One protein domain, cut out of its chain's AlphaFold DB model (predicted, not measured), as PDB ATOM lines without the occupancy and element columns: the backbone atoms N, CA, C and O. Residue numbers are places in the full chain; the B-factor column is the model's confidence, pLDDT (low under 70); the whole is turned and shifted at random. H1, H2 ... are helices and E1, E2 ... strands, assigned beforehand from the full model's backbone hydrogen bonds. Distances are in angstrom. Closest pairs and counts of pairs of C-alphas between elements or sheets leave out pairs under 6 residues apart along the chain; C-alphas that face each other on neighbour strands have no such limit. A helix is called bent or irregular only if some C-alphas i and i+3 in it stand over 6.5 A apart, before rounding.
ATOM      1  N   ILE A   3     -41.888 -48.285   4.182       92.62
ATOM      2  CA  ILE A   3     -40.687 -47.743   3.535       92.62
ATOM      3  C   ILE A   3     -41.108 -46.552   2.679       92.62
ATOM      4  O   ILE A   3     -42.101 -46.642   1.953       92.62
ATOM      5  N   VAL A   4     -40.381 -45.443   2.784       94.75
ATOM      6  CA  VAL A   4     -40.659 -44.204   2.043       94.75
ATOM      7  C   VAL A   4     -39.387 -43.650   1.410       94.75
ATOM      8  O   VAL A   4     -38.307 -43.797   1.974       94.75
ATOM      9  N   LEU A   5     -39.526 -43.006   0.251       95.12
ATOM     10  CA  LEU A   5     -38.480 -42.208  -0.394       95.12
ATOM     11  C   LEU A   5     -38.764 -40.744  -0.081       95.12
ATOM     12  O   LEU A   5     -39.826 -40.247  -0.455       95.12
ATOM     13  N   SER A   6     -37.873 -40.078   0.643       95.12
ATOM     14  CA  SER A   6     -38.100 -38.697   1.080       95.12
ATOM     15  C   SER A   6     -36.801 -38.052   1.536       95.12
ATOM     16  O   SER A   6     -35.850 -38.753   1.882       95.12
ATOM     17  N   THR A   7     -36.765 -36.722   1.580       94.31
ATOM     18  CA  THR A   7     -35.625 -35.994   2.149       94.31
ATOM     19  C   THR A   7     -35.524 -36.204   3.663       94.31
ATOM     20  O   THR A   7     -36.508 -36.542   4.322       94.31
ATOM     21  N   GLU A   8     -34.334 -35.986   4.228       92.56
ATOM     22  CA  GLU A   8     -34.137 -36.015   5.683       92.56
ATOM     23  C   GLU A   8     -35.003 -34.959   6.395       92.56
ATOM     24  O   GLU A   8     -35.567 -35.239   7.451       92.56
ATOM     25  N   GLU A   9     -35.183 -33.780   5.784       94.56
ATOM     26  CA  GLU A   9     -36.010 -32.693   6.326       94.56
ATOM     27  C   GLU A   9     -37.479 -33.108   6.501       94.56
ATOM     28  O   GLU A   9     -38.079 -32.829   7.541       94.56
ATOM     29  N   ASP A  10     -38.045 -33.830   5.530       94.62
ATOM     30  CA  ASP A  10     -39.430 -34.320   5.597       94.62
ATOM     31  C   ASP A  10     -39.616 -35.423   6.649       94.62
ATOM     32  O   ASP A  10     -40.708 -35.616   7.192       94.62
ATOM     33  N   ILE A  11     -38.551 -36.179   6.915       94.75
ATOM     34  CA  ILE A  11     -38.571 -37.374   7.760       94.75
ATOM     35  C   ILE A  11     -38.266 -37.043   9.220       94.75
ATOM     36  O   ILE A  11     -38.804 -37.699  10.115       94.75
ATOM     37  N   ALA A  12     -37.462 -36.010   9.481       92.81
ATOM     38  CA  ALA A  12     -37.051 -35.605  10.821       92.81
ATOM     39  C   ALA A  12     -38.217 -35.469  11.829       92.81
ATOM     40  O   ALA A  12     -38.086 -35.996  12.938       92.81
ATOM     41  N   PRO A  13     -39.389 -34.889  11.485       93.44
ATOM     42  CA  PRO A  13     -40.519 -34.803  12.417       93.44
ATOM     43  C   PRO A  13     -41.100 -36.165  12.829       93.44
ATOM     44  O   PRO A  13     -41.725 -36.287  13.884       93.44
ATOM     45  N   LEU A  14     -40.922 -37.212  12.015       90.69
ATOM     46  CA  LEU A  14     -41.427 -38.553  12.320       90.69
ATOM     47  C   LEU A  14     -40.597 -39.246  13.402       90.69
ATOM     48  O   LEU A  14     -41.142 -40.070  14.138       90.69
ATOM     49  N   ALA A  15     -39.322 -38.881  13.556       87.56
ATOM     50  CA  ALA A  15     -38.435 -39.460  14.563       87.56
ATOM     51  C   ALA A  15     -38.871 -39.159  16.013       87.56
ATOM     52  O   ALA A  15     -38.423 -39.836  16.936       87.56
ATOM     53  N   GLU A  16     -39.766 -38.186  16.231       85.31
ATOM     54  CA  GLU A  16     -40.340 -37.897  17.556       85.31
ATOM     55  C   GLU A  16     -41.323 -38.974  18.038       85.31
ATOM     56  O   GLU A  16     -41.535 -39.135  19.241       85.31
ATOM     57  N   ARG A  17     -41.974 -39.679  17.105       83.31
ATOM     58  CA  ARG A  17     -43.072 -40.619  17.397       83.31
ATOM     59  C   ARG A  17     -42.801 -42.035  16.915       83.31
ATOM     60  O   ARG A  17     -43.394 -42.974  17.437       83.31
ATOM     61  N   TYR A  18     -41.934 -42.175  15.922       87.88
ATOM     62  CA  TYR A  18     -41.641 -43.426  15.250       87.88
ATOM     63  C   TYR A  18     -40.156 -43.740  15.339       87.88
ATOM     64  O   TYR A  18     -39.308 -42.848  15.393       87.88
ATOM     65  N   LEU A  19     -39.835 -45.028  15.279       89.31
ATOM     66  CA  LEU A  19     -38.479 -45.440  14.970       89.31
ATOM     67  C   LEU A  19     -38.254 -45.230  13.470       89.31
ATOM     68  O   LEU A  19     -38.943 -45.829  12.643       89.31
ATOM     69  N   VAL A  20     -37.286 -44.382  13.145       93.38
ATOM     70  CA  VAL A  20     -36.906 -44.043  11.773       93.38
ATOM     71  C   VAL A  20     -35.465 -44.475  11.535       93.38
ATOM     72  O   VAL A  20     -34.583 -44.162  12.337       93.38
ATOM     73  N   LEU A  21     -35.246 -45.212  10.449       95.06
ATOM     74  CA  LEU A  21     -33.971 -45.830  10.095       95.06
ATOM     75  C   LEU A  21     -33.680 -45.579   8.613       95.06
ATOM     76  O   LEU A  21     -34.518 -45.882   7.764       95.06
ATOM     77  N   GLU A  22     -32.523 -44.996   8.312       97.12
ATOM     78  CA  GLU A  22     -32.087 -44.727   6.938       97.12
ATOM     79  C   GLU A  22     -31.686 -46.031   6.230       97.12
ATOM     80  O   GLU A  22     -30.982 -46.849   6.802       97.12
ATOM     81  N   LEU A  23     -32.099 -46.240   4.983       96.75
ATOM     82  CA  LEU A  23     -31.705 -47.411   4.195       96.75
ATOM     83  C   LEU A  23     -30.765 -46.987   3.050       96.75
ATOM     84  O   LEU A  23     -29.751 -46.331   3.274       96.75
ATOM     85  N   ASP A  24     -31.104 -47.362   1.818       96.06
ATOM     86  CA  ASP A  24     -30.375 -46.981   0.616       96.06
ATOM     87  C   ASP A  24     -30.706 -45.553   0.168       96.06
ATOM     88  O   ASP A  24     -31.829 -45.067   0.343       96.06
ATOM     89  N   THR A  25     -29.753 -44.925  -0.518       96.56
ATOM     90  CA  THR A  25     -30.010 -43.762  -1.373       96.56
ATOM     91  C   THR A  25     -30.176 -44.231  -2.807       96.56
ATOM     92  O   THR A  25     -29.359 -45.003  -3.303       96.56
ATOM     93  N   PHE A  26     -31.221 -43.759  -3.479       95.25
ATOM     94  CA  PHE A  26     -31.517 -44.116  -4.863       95.25
ATOM     95  C   PHE A  26     -31.284 -42.938  -5.797       95.25
ATOM     96  O   PHE A  26     -31.715 -41.828  -5.491       95.25
ATOM     97  N   ARG A  27     -30.676 -43.185  -6.959       94.81
ATOM     98  CA  ARG A  27     -30.619 -42.218  -8.059       94.81
ATOM     99  C   ARG A  27     -31.788 -42.487  -9.002       94.81
ATOM    100  O   ARG A  27     -31.875 -43.555  -9.603       94.81
ATOM    101  N   ILE A  28     -32.711 -41.530  -9.093       92.75
ATOM    102  CA  ILE A  28     -33.934 -41.605  -9.903       92.75
ATOM    103  C   ILE A  28     -33.974 -40.383 -10.815       92.75
ATOM    104  O   ILE A  28     -34.087 -39.248 -10.346       92.75
ATOM    105  N   GLN A  29     -33.862 -40.602 -12.128       89.62
ATOM    106  CA  GLN A  29     -33.804 -39.521 -13.126       89.62
ATOM    107  C   GLN A  29     -32.727 -38.463 -12.797       89.62
ATOM    108  O   GLN A  29     -32.935 -37.265 -12.982       89.62
ATOM    109  N   GLY A  30     -31.585 -38.903 -12.258       89.81
ATOM    110  CA  GLY A  30     -30.477 -38.033 -11.849       89.81
ATOM    111  C   GLY A  30     -30.638 -37.355 -10.483       89.81
ATOM    112  O   GLY A  30     -29.723 -36.650 -10.069       89.81
ATOM    113  N   ASN A  31     -31.747 -37.572  -9.770       92.00
ATOM    114  CA  ASN A  31     -31.945 -37.065  -8.410       92.00
ATOM    115  C   ASN A  31     -31.647 -38.158  -7.387       92.00
ATOM    116  O   ASN A  31     -32.181 -39.261  -7.488       92.00
ATOM    117  N   GLU A  32     -30.826 -37.843  -6.391       95.00
ATOM    118  CA  GLU A  32     -30.522 -38.750  -5.287       95.00
ATOM    119  C   GLU A  32     -31.538 -38.564  -4.160       95.00
ATOM    120  O   GLU A  32     -31.697 -37.466  -3.628       95.00
ATOM    121  N   ILE A  33     -32.251 -39.634  -3.813       95.75
ATOM    122  CA  ILE A  33     -33.329 -39.616  -2.823       95.75
ATOM    123  C   ILE A  33     -33.087 -40.748  -1.815       95.75
ATOM    124  O   ILE A  33     -33.072 -41.918  -2.215       95.75
ATOM    125  N   PRO A  34     -32.896 -40.443  -0.517       96.56
ATOM    126  CA  PRO A  34     -32.755 -41.468   0.502       96.56
ATOM    127  C   PRO A  34     -34.087 -42.167   0.770       96.56
ATOM    128  O   PRO A  34     -35.177 -41.602   0.623       96.56
ATOM    129  N   SER A  35     -33.984 -43.427   1.173       96.94
ATOM    130  CA  SER A  35     -35.106 -44.232   1.631       96.94
ATOM    131  C   SER A  35     -35.048 -44.463   3.133       96.94
ATOM    132  O   SER A  35     -33.979 -44.508   3.738       96.94
ATOM    133  N   TRP A  36     -36.222 -44.617   3.736       96.50
ATOM    134  CA  TRP A  36     -36.378 -44.677   5.184       96.50
ATOM    135  C   TRP A  36     -37.339 -45.786   5.575       96.50
ATOM    136  O   TRP A  36     -38.435 -45.889   5.021       96.50
ATOM    137  N   CYS A  37     -36.952 -46.587   6.564       94.62
ATOM    138  CA  CYS A  37     -37.824 -47.523   7.254       94.62
ATOM    139  C   CYS A  37     -38.455 -46.833   8.466       94.62
ATOM    140  O   CYS A  37     -37.754 -46.333   9.347       94.62
ATOM    141  N   ILE A  38     -39.787 -46.823   8.510       92.25
ATOM    142  CA  ILE A  38     -40.581 -46.266   9.604       92.25
ATOM    143  C   ILE A  38     -41.289 -47.419  10.317       92.25
ATOM    144  O   ILE A  38     -42.094 -48.155   9.721       92.25
ATOM    145  N   VAL A  39     -40.995 -47.566  11.606       86.25
ATOM    146  CA  VAL A  39     -41.577 -48.579  12.492       86.25
ATOM    147  C   VAL A  39     -42.354 -47.887  13.609       86.25
ATOM    148  O   VAL A  39     -41.891 -46.903  14.190       86.25
ATOM    149  N   ASP A  40     -43.557 -48.390  13.888       79.38
ATOM    150  CA  ASP A  40     -44.396 -47.873  14.964       79.38
ATOM    151  C   ASP A  40     -43.794 -48.243  16.322       79.38
ATOM    152  O   ASP A  40     -43.465 -49.401  16.568       79.38
ATOM    153  N   ALA A  41     -43.643 -47.258  17.209       66.00
ATOM    154  CA  ALA A  41     -43.163 -47.502  18.563       66.00
ATOM    155  C   ALA A  41     -44.147 -48.364  19.374       66.00
ATOM    156  O   ALA A  41     -43.721 -49.061  20.287       66.00
ATOM    157  N   GLY A  42     -45.441 -48.362  19.031       64.25
ATOM    158  CA  GLY A  42     -46.441 -49.257  19.618       64.25
ATOM    159  C   GLY A  42     -46.267 -50.727  19.222       64.25
ATOM    160  O   GLY A  42     -46.678 -51.604  19.982       64.25
ATOM    161  N   ASP A  43     -45.619 -51.000  18.084       64.50
ATOM    162  CA  ASP A  43     -45.299 -52.363  17.635       64.50
ATOM    163  C   ASP A  43     -44.070 -52.937  18.362       64.50
ATOM    164  O   ASP A  43     -43.836 -54.147  18.320       64.50
ATOM    165  N   ILE A  44     -43.283 -52.092  19.040       61.75
ATOM    166  CA  ILE A  44     -42.079 -52.506  19.758       61.75
ATOM    167  C   ILE A  44     -42.329 -52.387  21.263       61.75
ATOM    168  O   ILE A  44     -42.489 -51.298  21.804       61.75
ATOM    169  N   GLY A  45     -42.398 -53.525  21.955       62.41
ATOM    170  CA  GLY A  45     -42.729 -53.572  23.380       62.41
ATOM    171  C   GLY A  45     -41.865 -52.630  24.236       62.41
ATOM    172  O   GLY A  45     -40.654 -52.530  24.052       62.41
ATOM    173  N   LEU A  46     -42.483 -51.974  25.226       56.28
ATOM    174  CA  LEU A  46     -41.854 -50.954  26.089       56.28
ATOM    175  C   LEU A  46     -40.560 -51.414  26.798       56.28
ATOM    176  O   LEU A  46     -39.738 -50.578  27.169       56.28
ATOM    177  N   GLY A  47     -40.362 -52.724  26.987       58.97
ATOM    178  CA  GLY A  47     -39.148 -53.293  27.585       58.97
ATOM    179  C   GLY A  47     -37.888 -53.169  26.719       58.97
ATOM    180  O   GLY A  47     -36.783 -53.254  27.250       58.97
ATOM    181  N   ASP A  48     -38.040 -52.909  25.417       61.75
ATOM    182  CA  ASP A  48     -36.941 -52.924  24.447       61.75
ATOM    183  C   ASP A  48     -36.401 -51.522  24.102       61.75
ATOM    184  O   ASP A  48     -35.400 -51.408  23.399       61.75
ATOM    185  N   MET A  49     -36.989 -50.436  24.623       64.94
ATOM    186  CA  MET A  49     -36.679 -49.060  24.184       64.94
ATOM    187  C   MET A  49     -35.206 -48.648  24.355       64.94
ATOM    188  O   MET A  49     -34.640 -48.001  23.474       64.94
ATOM    189  N   THR A  50     -34.549 -49.036  25.454       70.81
ATOM    190  CA  THR A  50     -33.117 -48.741  25.662       70.81
ATOM    191  C   THR A  50     -32.227 -49.524  24.695       70.81
ATOM    192  O   THR A  50     -31.236 -48.992  24.201       70.81
ATOM    193  N   GLN A  51     -32.589 -50.772  24.385       80.12
ATOM    194  CA  GLN A  51     -31.849 -51.587  23.421       80.12
ATOM    195  C   GLN A  51     -32.080 -51.094  21.989       80.12
ATOM    196  O   GLN A  51     -31.147 -51.067  21.193       80.12
ATOM    197  N   LEU A  52     -33.289 -50.624  21.673       83.69
ATOM    198  CA  LEU A  52     -33.615 -50.035  20.375       83.69
ATOM    199  C   LEU A  52     -32.805 -48.783  20.075       83.69
ATOM    200  O   LEU A  52     -32.341 -48.639  18.950       83.69
ATOM    201  N   ALA A  53     -32.618 -47.893  21.053       86.00
ATOM    202  CA  ALA A  53     -31.785 -46.708  20.865       86.00
ATOM    203  C   ALA A  53     -30.337 -47.098  20.515       86.00
ATOM    204  O   ALA A  53     -29.752 -46.538  19.591       86.00
ATOM    205  N   HIS A  54     -29.798 -48.113  21.195       90.50
ATOM    206  CA  HIS A  54     -28.469 -48.648  20.904       90.50
ATOM    207  C   HIS A  54     -28.388 -49.293  19.511       90.50
ATOM    208  O   HIS A  54     -27.477 -48.995  18.742       90.50
ATOM    209  N   TYR A  55     -29.363 -50.128  19.142       91.38
ATOM    210  CA  TYR A  55     -29.405 -50.748  17.815       91.38
ATOM    211  C   TYR A  55     -29.595 -49.716  16.699       91.38
ATOM    212  O   TYR A  55     -29.007 -49.862  15.629       91.38
ATOM    213  N   LYS A  56     -30.368 -48.652  16.945       92.75
ATOM    214  CA  LYS A  56     -30.517 -47.521  16.021       92.75
ATOM    215  C   LYS A  56     -29.174 -46.843  15.764       92.75
ATOM    216  O   LYS A  56     -28.816 -46.653  14.610       92.75
ATOM    217  N   GLU A  57     -28.406 -46.546  16.809       94.44
ATOM    218  CA  GLU A  57     -27.068 -45.957  16.667       94.44
ATOM    219  C   GLU A  57     -26.118 -46.872  15.873       94.44
ATOM    220  O   GLU A  57     -25.375 -46.421  15.000       94.44
ATOM    221  N   GLN A  58     -26.154 -48.182  16.132       95.62
ATOM    222  CA  GLN A  58     -25.363 -49.152  15.371       95.62
ATOM    223  C   GLN A  58     -25.763 -49.192  13.892       95.62
ATOM    224  O   GLN A  58     -24.894 -49.239  13.022       95.62
ATOM    225  N   HIS A  59     -27.060 -49.117  13.600       96.88
ATOM    226  CA  HIS A  59     -27.571 -49.023  12.239       96.88
ATOM    227  C   HIS A  59     -27.146 -47.713  11.550       96.88
ATOM    228  O   HIS A  59     -26.674 -47.734  10.419       96.88
ATOM    229  N   GLU A  60     -27.203 -46.569  12.229       96.69
ATOM    230  CA  GLU A  60     -26.697 -45.301  11.678       96.69
ATOM    231  C   GLU A  60     -25.191 -45.365  11.378       96.69
ATOM    232  O   GLU A  60     -24.719 -44.848  10.361       96.69
ATOM    233  N   ASN A  61     -24.422 -46.050  12.230       97.69
ATOM    234  CA  ASN A  61     -23.003 -46.300  11.994       97.69
ATOM    235  C   ASN A  61     -22.765 -47.243  10.805       97.69
ATOM    236  O   ASN A  61     -21.820 -47.015  10.048       97.69
ATOM    237  N   LEU A  62     -23.608 -48.264  10.606       98.12
ATOM    238  CA  LEU A  62     -23.595 -49.109   9.406       98.12
ATOM    239  C   LEU A  62     -23.752 -48.243   8.145       98.12
ATOM    240  O   LEU A  62     -22.882 -48.276   7.275       98.12
ATOM    241  N   ILE A  63     -24.806 -47.421   8.074       97.81
ATOM    242  CA  ILE A  63     -25.103 -46.577   6.904       97.81
ATOM    243  C   ILE A  63     -23.986 -45.561   6.652       97.81
ATOM    244  O   ILE A  63     -23.530 -45.392   5.520       97.81
ATOM    245  N   ARG A  64     -23.466 -44.920   7.706       97.69
ATOM    246  CA  ARG A  64     -22.352 -43.968   7.593       97.69
ATOM    247  C   ARG A  64     -21.095 -44.606   6.999       97.69
ATOM    248  O   ARG A  64     -20.409 -43.954   6.217       97.69
ATOM    249  N   ASN A  65     -20.763 -45.834   7.390       97.12
ATOM    250  CA  ASN A  65     -19.585 -46.534   6.871       97.12
ATOM    251  C   ASN A  65     -19.820 -47.098   5.470       97.12
ATOM    252  O   ASN A  65     -18.918 -47.021   4.637       97.12
ATOM    253  N   TYR A  66     -21.045 -47.534   5.168       96.62
ATOM    254  CA  TYR A  66     -21.445 -47.883   3.808       96.62
ATOM    255  C   TYR A  66     -21.276 -46.695   2.856       96.62
ATOM    256  O   TYR A  66     -20.610 -46.830   1.839       96.62
ATOM    257  N   LYS A  67     -21.727 -45.489   3.224       95.56
ATOM    258  CA  LYS A  67     -21.514 -44.264   2.423       95.56
ATOM    259  C   LYS A  67     -20.038 -43.909   2.202       95.56
ATOM    260  O   LYS A  67     -19.701 -43.289   1.201       95.56
ATOM    261  N   LYS A  68     -19.154 -44.297   3.126       95.12
ATOM    262  CA  LYS A  68     -17.700 -44.071   3.035       95.12
ATOM    263  C   LYS A  68     -16.952 -45.149   2.246       95.12
ATOM    264  O   LYS A  68     -15.780 -44.942   1.951       95.12
ATOM    265  N   GLY A  69     -17.588 -46.284   1.960       93.56
ATOM    266  CA  GLY A  69     -16.946 -47.432   1.321       93.56
ATOM    267  C   GLY A  69     -16.132 -48.317   2.271       93.56
ATOM    268  O   GLY A  69     -15.325 -49.115   1.804       93.56
ATOM    269  N   ASP A  70     -16.325 -48.228   3.594       94.69
ATOM    270  CA  ASP A  70     -15.693 -49.160   4.545       94.69
ATOM    271  C   ASP A  70     -16.465 -50.490   4.587       94.69
ATOM    272  O   ASP A  70     -17.175 -50.813   5.543       94.69
ATOM    273  N   LEU A  71     -16.377 -51.256   3.495       93.19
ATOM    274  CA  LEU A  71     -17.192 -52.456   3.282       93.19
ATOM    275  C   LEU A  71     -16.865 -53.588   4.267       93.19
ATOM    276  O   LEU A  71     -17.746 -54.376   4.602       93.19
ATOM    277  N   ASN A  72     -15.636 -53.631   4.791       92.94
ATOM    278  CA  ASN A  72     -15.242 -54.594   5.822       92.94
ATOM    279  C   ASN A  72     -15.991 -54.342   7.139       92.94
ATOM    280  O   ASN A  72     -16.440 -55.289   7.786       92.94
ATOM    281  N   PHE A  73     -16.138 -53.073   7.537       95.12
ATOM    282  CA  PHE A  73     -16.946 -52.709   8.700       95.12
ATOM    283  C   PHE A  73     -18.427 -53.016   8.464       95.12
ATOM    284  O   PHE A  73     -19.098 -53.556   9.344       95.12
ATOM    285  N   VAL A  74     -18.930 -52.677   7.273       96.19
ATOM    286  CA  VAL A  74     -20.328 -52.914   6.886       96.19
ATOM    287  C   VAL A  74     -20.669 -54.394   7.012       96.19
ATOM    288  O   VAL A  74     -21.659 -54.727   7.655       96.19
ATOM    289  N   GLU A  75     -19.825 -55.281   6.483       94.81
ATOM    290  CA  GLU A  75     -20.018 -56.728   6.569       94.81
ATOM    291  C   GLU A  75     -20.179 -57.214   8.017       94.81
ATOM    292  O   GLU A  75     -21.165 -57.873   8.343       94.81
ATOM    293  N   GLN A  76     -19.253 -56.836   8.902       94.69
ATOM    294  CA  GLN A  76     -19.288 -57.246  10.312       94.69
ATOM    295  C   GLN A  76     -20.530 -56.714  11.036       94.69
ATOM    296  O   GLN A  76     -21.111 -57.386  11.890       94.69
ATOM    297  N   MET A  77     -20.946 -55.490  10.706       95.94
ATOM    298  CA  MET A  77     -22.084 -54.850  11.353       95.94
ATOM    299  C   MET A  77     -23.426 -55.434  10.883       95.94
ATOM    300  O   MET A  77     -24.362 -55.519  11.680       95.94
ATOM    301  N   LEU A  78     -23.525 -55.892   9.630       95.94
ATOM    302  CA  LEU A  78     -24.715 -56.578   9.112       95.94
ATOM    303  C   LEU A  78     -25.015 -57.864   9.889       95.94
ATOM    304  O   LEU A  78     -26.156 -58.070  10.299       95.94
ATOM    305  N   GLU A  79     -23.994 -58.675  10.176       92.31
ATOM    306  CA  GLU A  79     -24.147 -59.886  10.994       92.31
ATOM    307  C   GLU A  79     -24.629 -59.565  12.419       92.31
ATOM    308  O   GLU A  79     -25.424 -60.305  12.998       92.31
ATOM    309  N   HIS A  80     -24.185 -58.438  12.985       92.88
ATOM    310  CA  HIS A  80     -24.584 -58.009  14.326       92.88
ATOM    311  C   HIS A  80     -26.035 -57.504  14.400       92.88
ATOM    312  O   HIS A  80     -26.722 -57.703  15.411       92.88
ATOM    313  N   LEU A  81     -26.491 -56.826  13.344       94.00
ATOM    314  CA  LEU A  81     -27.802 -56.180  13.277       94.00
ATOM    315  C   LEU A  81     -28.920 -57.102  12.775       94.00
ATOM    316  O   LEU A  81     -30.096 -56.754  12.915       94.00
ATOM    317  N   GLN A  82     -28.597 -58.274  12.234       93.00
ATOM    318  CA  GLN A  82     -29.603 -59.232  11.790       93.00
ATOM    319  C   GLN A  82     -30.422 -59.800  12.964       93.00
ATOM    320  O   GLN A  82     -29.915 -60.049  14.060       93.00
ATOM    321  N   GLY A  83     -31.731 -59.952  12.756       88.75
ATOM    322  CA  GLY A  83     -32.704 -60.339  13.777       88.75
ATOM    323  C   GLY A  83     -33.032 -59.226  14.778       88.75
ATOM    324  O   GLY A  83     -33.876 -59.419  15.658       88.75
ATOM    325  N   LYS A  84     -32.393 -58.051  14.676       88.50
ATOM    326  CA  LYS A  84     -32.762 -56.869  15.466       88.50
ATOM    327  C   LYS A  84     -34.022 -56.225  14.889       88.50
ATOM    328  O   LYS A  84     -34.492 -56.576  13.809       88.50
ATOM    329  N   PHE A  85     -34.611 -55.294  15.637       86.88
ATOM    330  CA  PHE A  85     -35.837 -54.589  15.230       86.88
ATOM    331  C   PHE A  85     -37.017 -55.527  14.906       86.88
ATOM    332  O   PHE A  85     -37.829 -55.244  14.023       86.88
ATOM    333  N   GLY A  86     -37.090 -56.682  15.579       82.31
ATOM    334  CA  GLY A  86     -38.116 -57.699  15.326       82.31
ATOM    335  C   GLY A  86     -38.047 -58.322  13.925       82.31
ATOM    336  O   GLY A  86     -39.070 -58.781  13.427       82.31
ATOM    337  N   GLY A  87     -36.881 -58.284  13.268       86.12
ATOM    338  CA  GLY A  87     -36.660 -58.839  11.928       86.12
ATOM    339  C   GLY A  87     -37.136 -57.952  10.771       86.12
ATOM    340  O   GLY A  87     -37.007 -58.335   9.611       86.12
ATOM    341  N   ASN A  88     -37.657 -56.749  11.049       87.06
ATOM    342  CA  ASN A  88     -38.192 -55.849  10.015       87.06
ATOM    343  C   ASN A  88     -37.141 -55.436   8.962       87.06
ATOM    344  O   ASN A  88     -37.492 -55.177   7.814       87.06
ATOM    345  N   LEU A  89     -35.857 -55.401   9.333       91.75
ATOM    346  CA  LEU A  89     -34.749 -55.006   8.454       91.75
ATOM    347  C   LEU A  89     -33.973 -56.187   7.859       91.75
ATOM    348  O   LEU A  89     -33.073 -55.963   7.058       91.75
ATOM    349  N   ASP A  90     -34.296 -57.432   8.212       93.69
ATOM    350  CA  ASP A  90     -33.459 -58.583   7.841       93.69
ATOM    351  C   ASP A  90     -33.373 -58.779   6.326       93.69
ATOM    352  O   ASP A  90     -32.322 -59.148   5.800       93.69
ATOM    353  N   SER A  91     -34.463 -58.479   5.613       94.44
ATOM    354  CA  SER A  91     -34.472 -58.483   4.147       94.44
ATOM    355  C   SER A  91     -33.518 -57.432   3.577       94.44
ATOM    356  O   SER A  91     -32.688 -57.760   2.737       94.44
ATOM    357  N   TYR A  92     -33.556 -56.202   4.095       95.62
ATOM    358  CA  TYR A  92     -32.631 -55.139   3.705       95.62
ATOM    359  C   TYR A  92     -31.172 -55.516   3.986       95.62
ATOM    360  O   TYR A  92     -30.326 -55.385   3.104       95.62
ATOM    361  N   TYR A  93     -30.870 -56.041   5.175       96.62
ATOM    362  CA  TYR A  93     -29.510 -56.458   5.520       96.62
ATOM    363  C   TYR A  93     -28.999 -57.591   4.631       96.62
ATOM    364  O   TYR A  93     -27.839 -57.571   4.227       96.62
ATOM    365  N   THR A  94     -29.867 -58.535   4.266       95.50
ATOM    366  CA  THR A  94     -29.529 -59.626   3.341       95.50
ATOM    367  C   THR A  94     -29.211 -59.100   1.938       95.50
ATOM    368  O   THR A  94     -28.229 -59.522   1.323       95.50
ATOM    369  N   GLU A  95     -30.003 -58.150   1.438       94.31
ATOM    370  CA  GLU A  95     -29.769 -57.510   0.137       94.31
ATOM    371  C   GLU A  95     -28.484 -56.674   0.139       94.31
ATOM    372  O   GLU A  95     -27.670 -56.779  -0.780       94.31
ATOM    373  N   LEU A  96     -28.250 -55.890   1.197       95.25
ATOM    374  CA  LEU A  96     -27.038 -55.088   1.348       95.25
ATOM    375  C   LEU A  96     -25.785 -55.974   1.442       95.25
ATOM    376  O   LEU A  96     -24.802 -55.710   0.752       95.25
ATOM    377  N   TYR A  97     -25.838 -57.060   2.220       94.75
ATOM    378  CA  TYR A  97     -24.762 -58.054   2.292       94.75
ATOM    379  C   TYR A  97     -24.465 -58.659   0.917       94.75
ATOM    380  O   TYR A  97     -23.315 -58.725   0.480       94.75
ATOM    381  N   SER A  98     -25.513 -59.061   0.196       92.88
ATOM    382  CA  SER A  98     -25.377 -59.626  -1.148       92.88
ATOM    383  C   SER A  98     -24.730 -58.626  -2.105       92.88
ATOM    384  O   SER A  98     -23.829 -58.999  -2.856       92.88
ATOM    385  N   ARG A  99     -25.116 -57.346  -2.041       91.31
ATOM    386  CA  ARG A  99     -24.551 -56.274  -2.870       91.31
ATOM    387  C   ARG A  99     -23.050 -56.107  -2.651       91.31
ATOM    388  O   ARG A  99     -22.303 -56.158  -3.622       91.31
ATOM    389  N   ILE A 100     -22.608 -55.981  -1.397       91.19
ATOM    390  CA  ILE A 100     -21.184 -55.770  -1.078       91.19
ATOM    391  C   ILE A 100     -20.307 -57.001  -1.359       91.19
ATOM    392  O   ILE A 100     -19.089 -56.875  -1.428       91.19
ATOM    393  N   LYS A 101     -20.902 -58.195  -1.503       88.44
ATOM    394  CA  LYS A 101     -20.182 -59.449  -1.782       88.44
ATOM    395  C   LYS A 101     -20.134 -59.845  -3.252       88.44
ATOM    396  O   LYS A 101     -19.185 -60.507  -3.664       88.44
ATOM    397  N   THR A 102     -21.181 -59.540  -4.014       79.12
ATOM    398  CA  THR A 102     -21.349 -60.048  -5.389       79.12
ATOM    399  C   THR A 102     -20.897 -59.070  -6.460       79.12
ATOM    400  O   THR A 102     -20.621 -59.493  -7.580       79.12
ATOM    401  N   GLN A 103     -20.821 -57.783  -6.132       69.62
ATOM    402  CA  GLN A 103     -20.414 -56.744  -7.064       69.62
ATOM    403  C   GLN A 103     -18.972 -56.359  -6.754       69.62
ATOM    404  O   GLN A 103     -18.634 -56.108  -5.598       69.62
ATOM    405  N   GLU A 104     -18.120 -56.313  -7.781       75.38
ATOM    406  CA  GLU A 104     -16.879 -55.553  -7.649       75.38
ATOM    407  C   GLU A 104     -17.284 -54.102  -7.359       75.38
ATOM    408  O   GLU A 104     -18.040 -53.522  -8.149       75.38
ATOM    409  N   PRO A 105     -16.882 -53.538  -6.208       75.56
ATOM    410  CA  PRO A 105     -17.287 -52.195  -5.848       75.56
ATOM    411  C   PRO A 105     -16.770 -51.210  -6.906       75.56
ATOM    412  O   PRO A 105     -15.636 -51.357  -7.370       75.56
ATOM    413  N   PRO A 106     -17.580 -50.219  -7.312       80.06
ATOM    414  CA  PRO A 106     -17.118 -49.189  -8.230       80.06
ATOM    415  C   PRO A 106     -15.922 -48.433  -7.635       80.06
ATOM    416  O   PRO A 106     -15.828 -48.249  -6.422       80.06
ATOM    417  N   GLU A 107     -15.023 -47.977  -8.506       83.25
ATOM    418  CA  GLU A 107     -13.866 -47.151  -8.154       83.25
ATOM    419  C   GLU A 107     -13.974 -45.796  -8.883       83.25
ATOM    420  O   GLU A 107     -13.821 -45.753 -10.109       83.25
ATOM    421  N   PRO A 108     -14.242 -44.678  -8.177       87.88
ATOM    422  CA  PRO A 108     -14.434 -44.568  -6.727       87.88
ATOM    423  C   PRO A 108     -15.772 -45.157  -6.254       87.88
ATOM    424  O   PRO A 108     -16.728 -45.238  -7.023       87.88
ATOM    425  N   TRP A 109     -15.837 -45.514  -4.968       90.50
ATOM    426  CA  TRP A 109     -17.049 -46.044  -4.342       90.50
ATOM    427  C   TRP A 109     -18.234 -45.077  -4.476       90.50
ATOM    428  O   TRP A 109     -18.166 -43.933  -4.019       90.50
TER     429      TRP A 109
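Overview. This is residues 3 to 109 of the 117 residues of an uncharacterized protein of Legionellales bacterium (UniProt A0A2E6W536). A small twisted sheet, made mostly of the long hairpin E2 and E3 with the short strand E1 beside E3, has the helix H1 over one face and a group of three helices along its E2 side. In that group H2, H3 and H4 run back and forth, with H3 joining H2 to H4 on the side away from the sheet. The printed part has 107 residues, with four named helices and three named strands in the order E1, H1, E2, E3, H2, H3, H4; the sheet's order is E1, E3, E2, antiparallel, and the class is mixed, helices and strands. It is compact, with a radius of gyration of the C-alphas of 14.3 A and spans of 44 by 31 by 19 A.

Arrangement. E1, residues 3 to 5, is an edge strand, antiparallel to the inner strand E3, residues 31 to 40; N 4 and O 36 are 3.0 A apart, within hydrogen-bond range. H1, residues 8 to 16, is on the sheet at a height of 9.3 A, over E3, and runs along the strands at 8 degrees on the local plane. It is irregular, but only just: C-alphas 10 and 13 are 6.9 A apart. E2, residues 18 to 28, is the other edge strand and bends by 60 degrees at residue 24. E2 and E3 form an antiparallel hairpin, with N 23 and O 35 at 2.8 A and N 33 and O 26 at 2.8 A. E1, H1 and E2 make a split strand-helix-strand unit, two strands running the same way with E3 between them, and its crossover is right-handed. H2, residues 46 to 68, is on the sheet; the closest C-alphas of H2 and E2, those of Lys 56 and Leu 21, are 7.1 A apart. H2 has a kink of 35 degrees near residue 53 and is irregular, with C-alphas 47 and 50 at 7.8 A. H2 and H3, residues 71 to 81, form a helical hairpin: they touch, closest at the C-alphas of Leu 62 and Val 74, 5.6 A, at a shallow tilt of 14 degrees, opposite ways. H3 and H4, residues 90 to 102, form another, closest at the C-alphas of Leu 78 and Tyr 93, 6.0 A, at a shallow tilt of 24 degrees. H4 only grazes the sheet, with residues 92 to 96, and is apart from H2. Every O i to N i+4 pair is within hydrogen-bond range in H3 and H4, against 17 of 19 in H2 and 1 of 5 in H1, where 3 of 6 O i to N i+3 pairs are.

Along the chain. E1 begins at C-alpha 3, (-40.687, -47.743, 3.535). E2 is 26.4 A long, E3 28.6 A, H2 34.1 A and H4 18.0 A, which ends at C-alpha 102, (-21.349, -60.048, -5.389).

Size, cuts and confidence. The C-alphas of Leu 46 and Glu 107, the two farthest apart, are 44.4 A apart. The printed part has no cut, and no link is long. Mean pLDDT of the printed part is 89.1; residues 41 to 49, of which 46 to 49 belong to H2, and residue 103 are under 70.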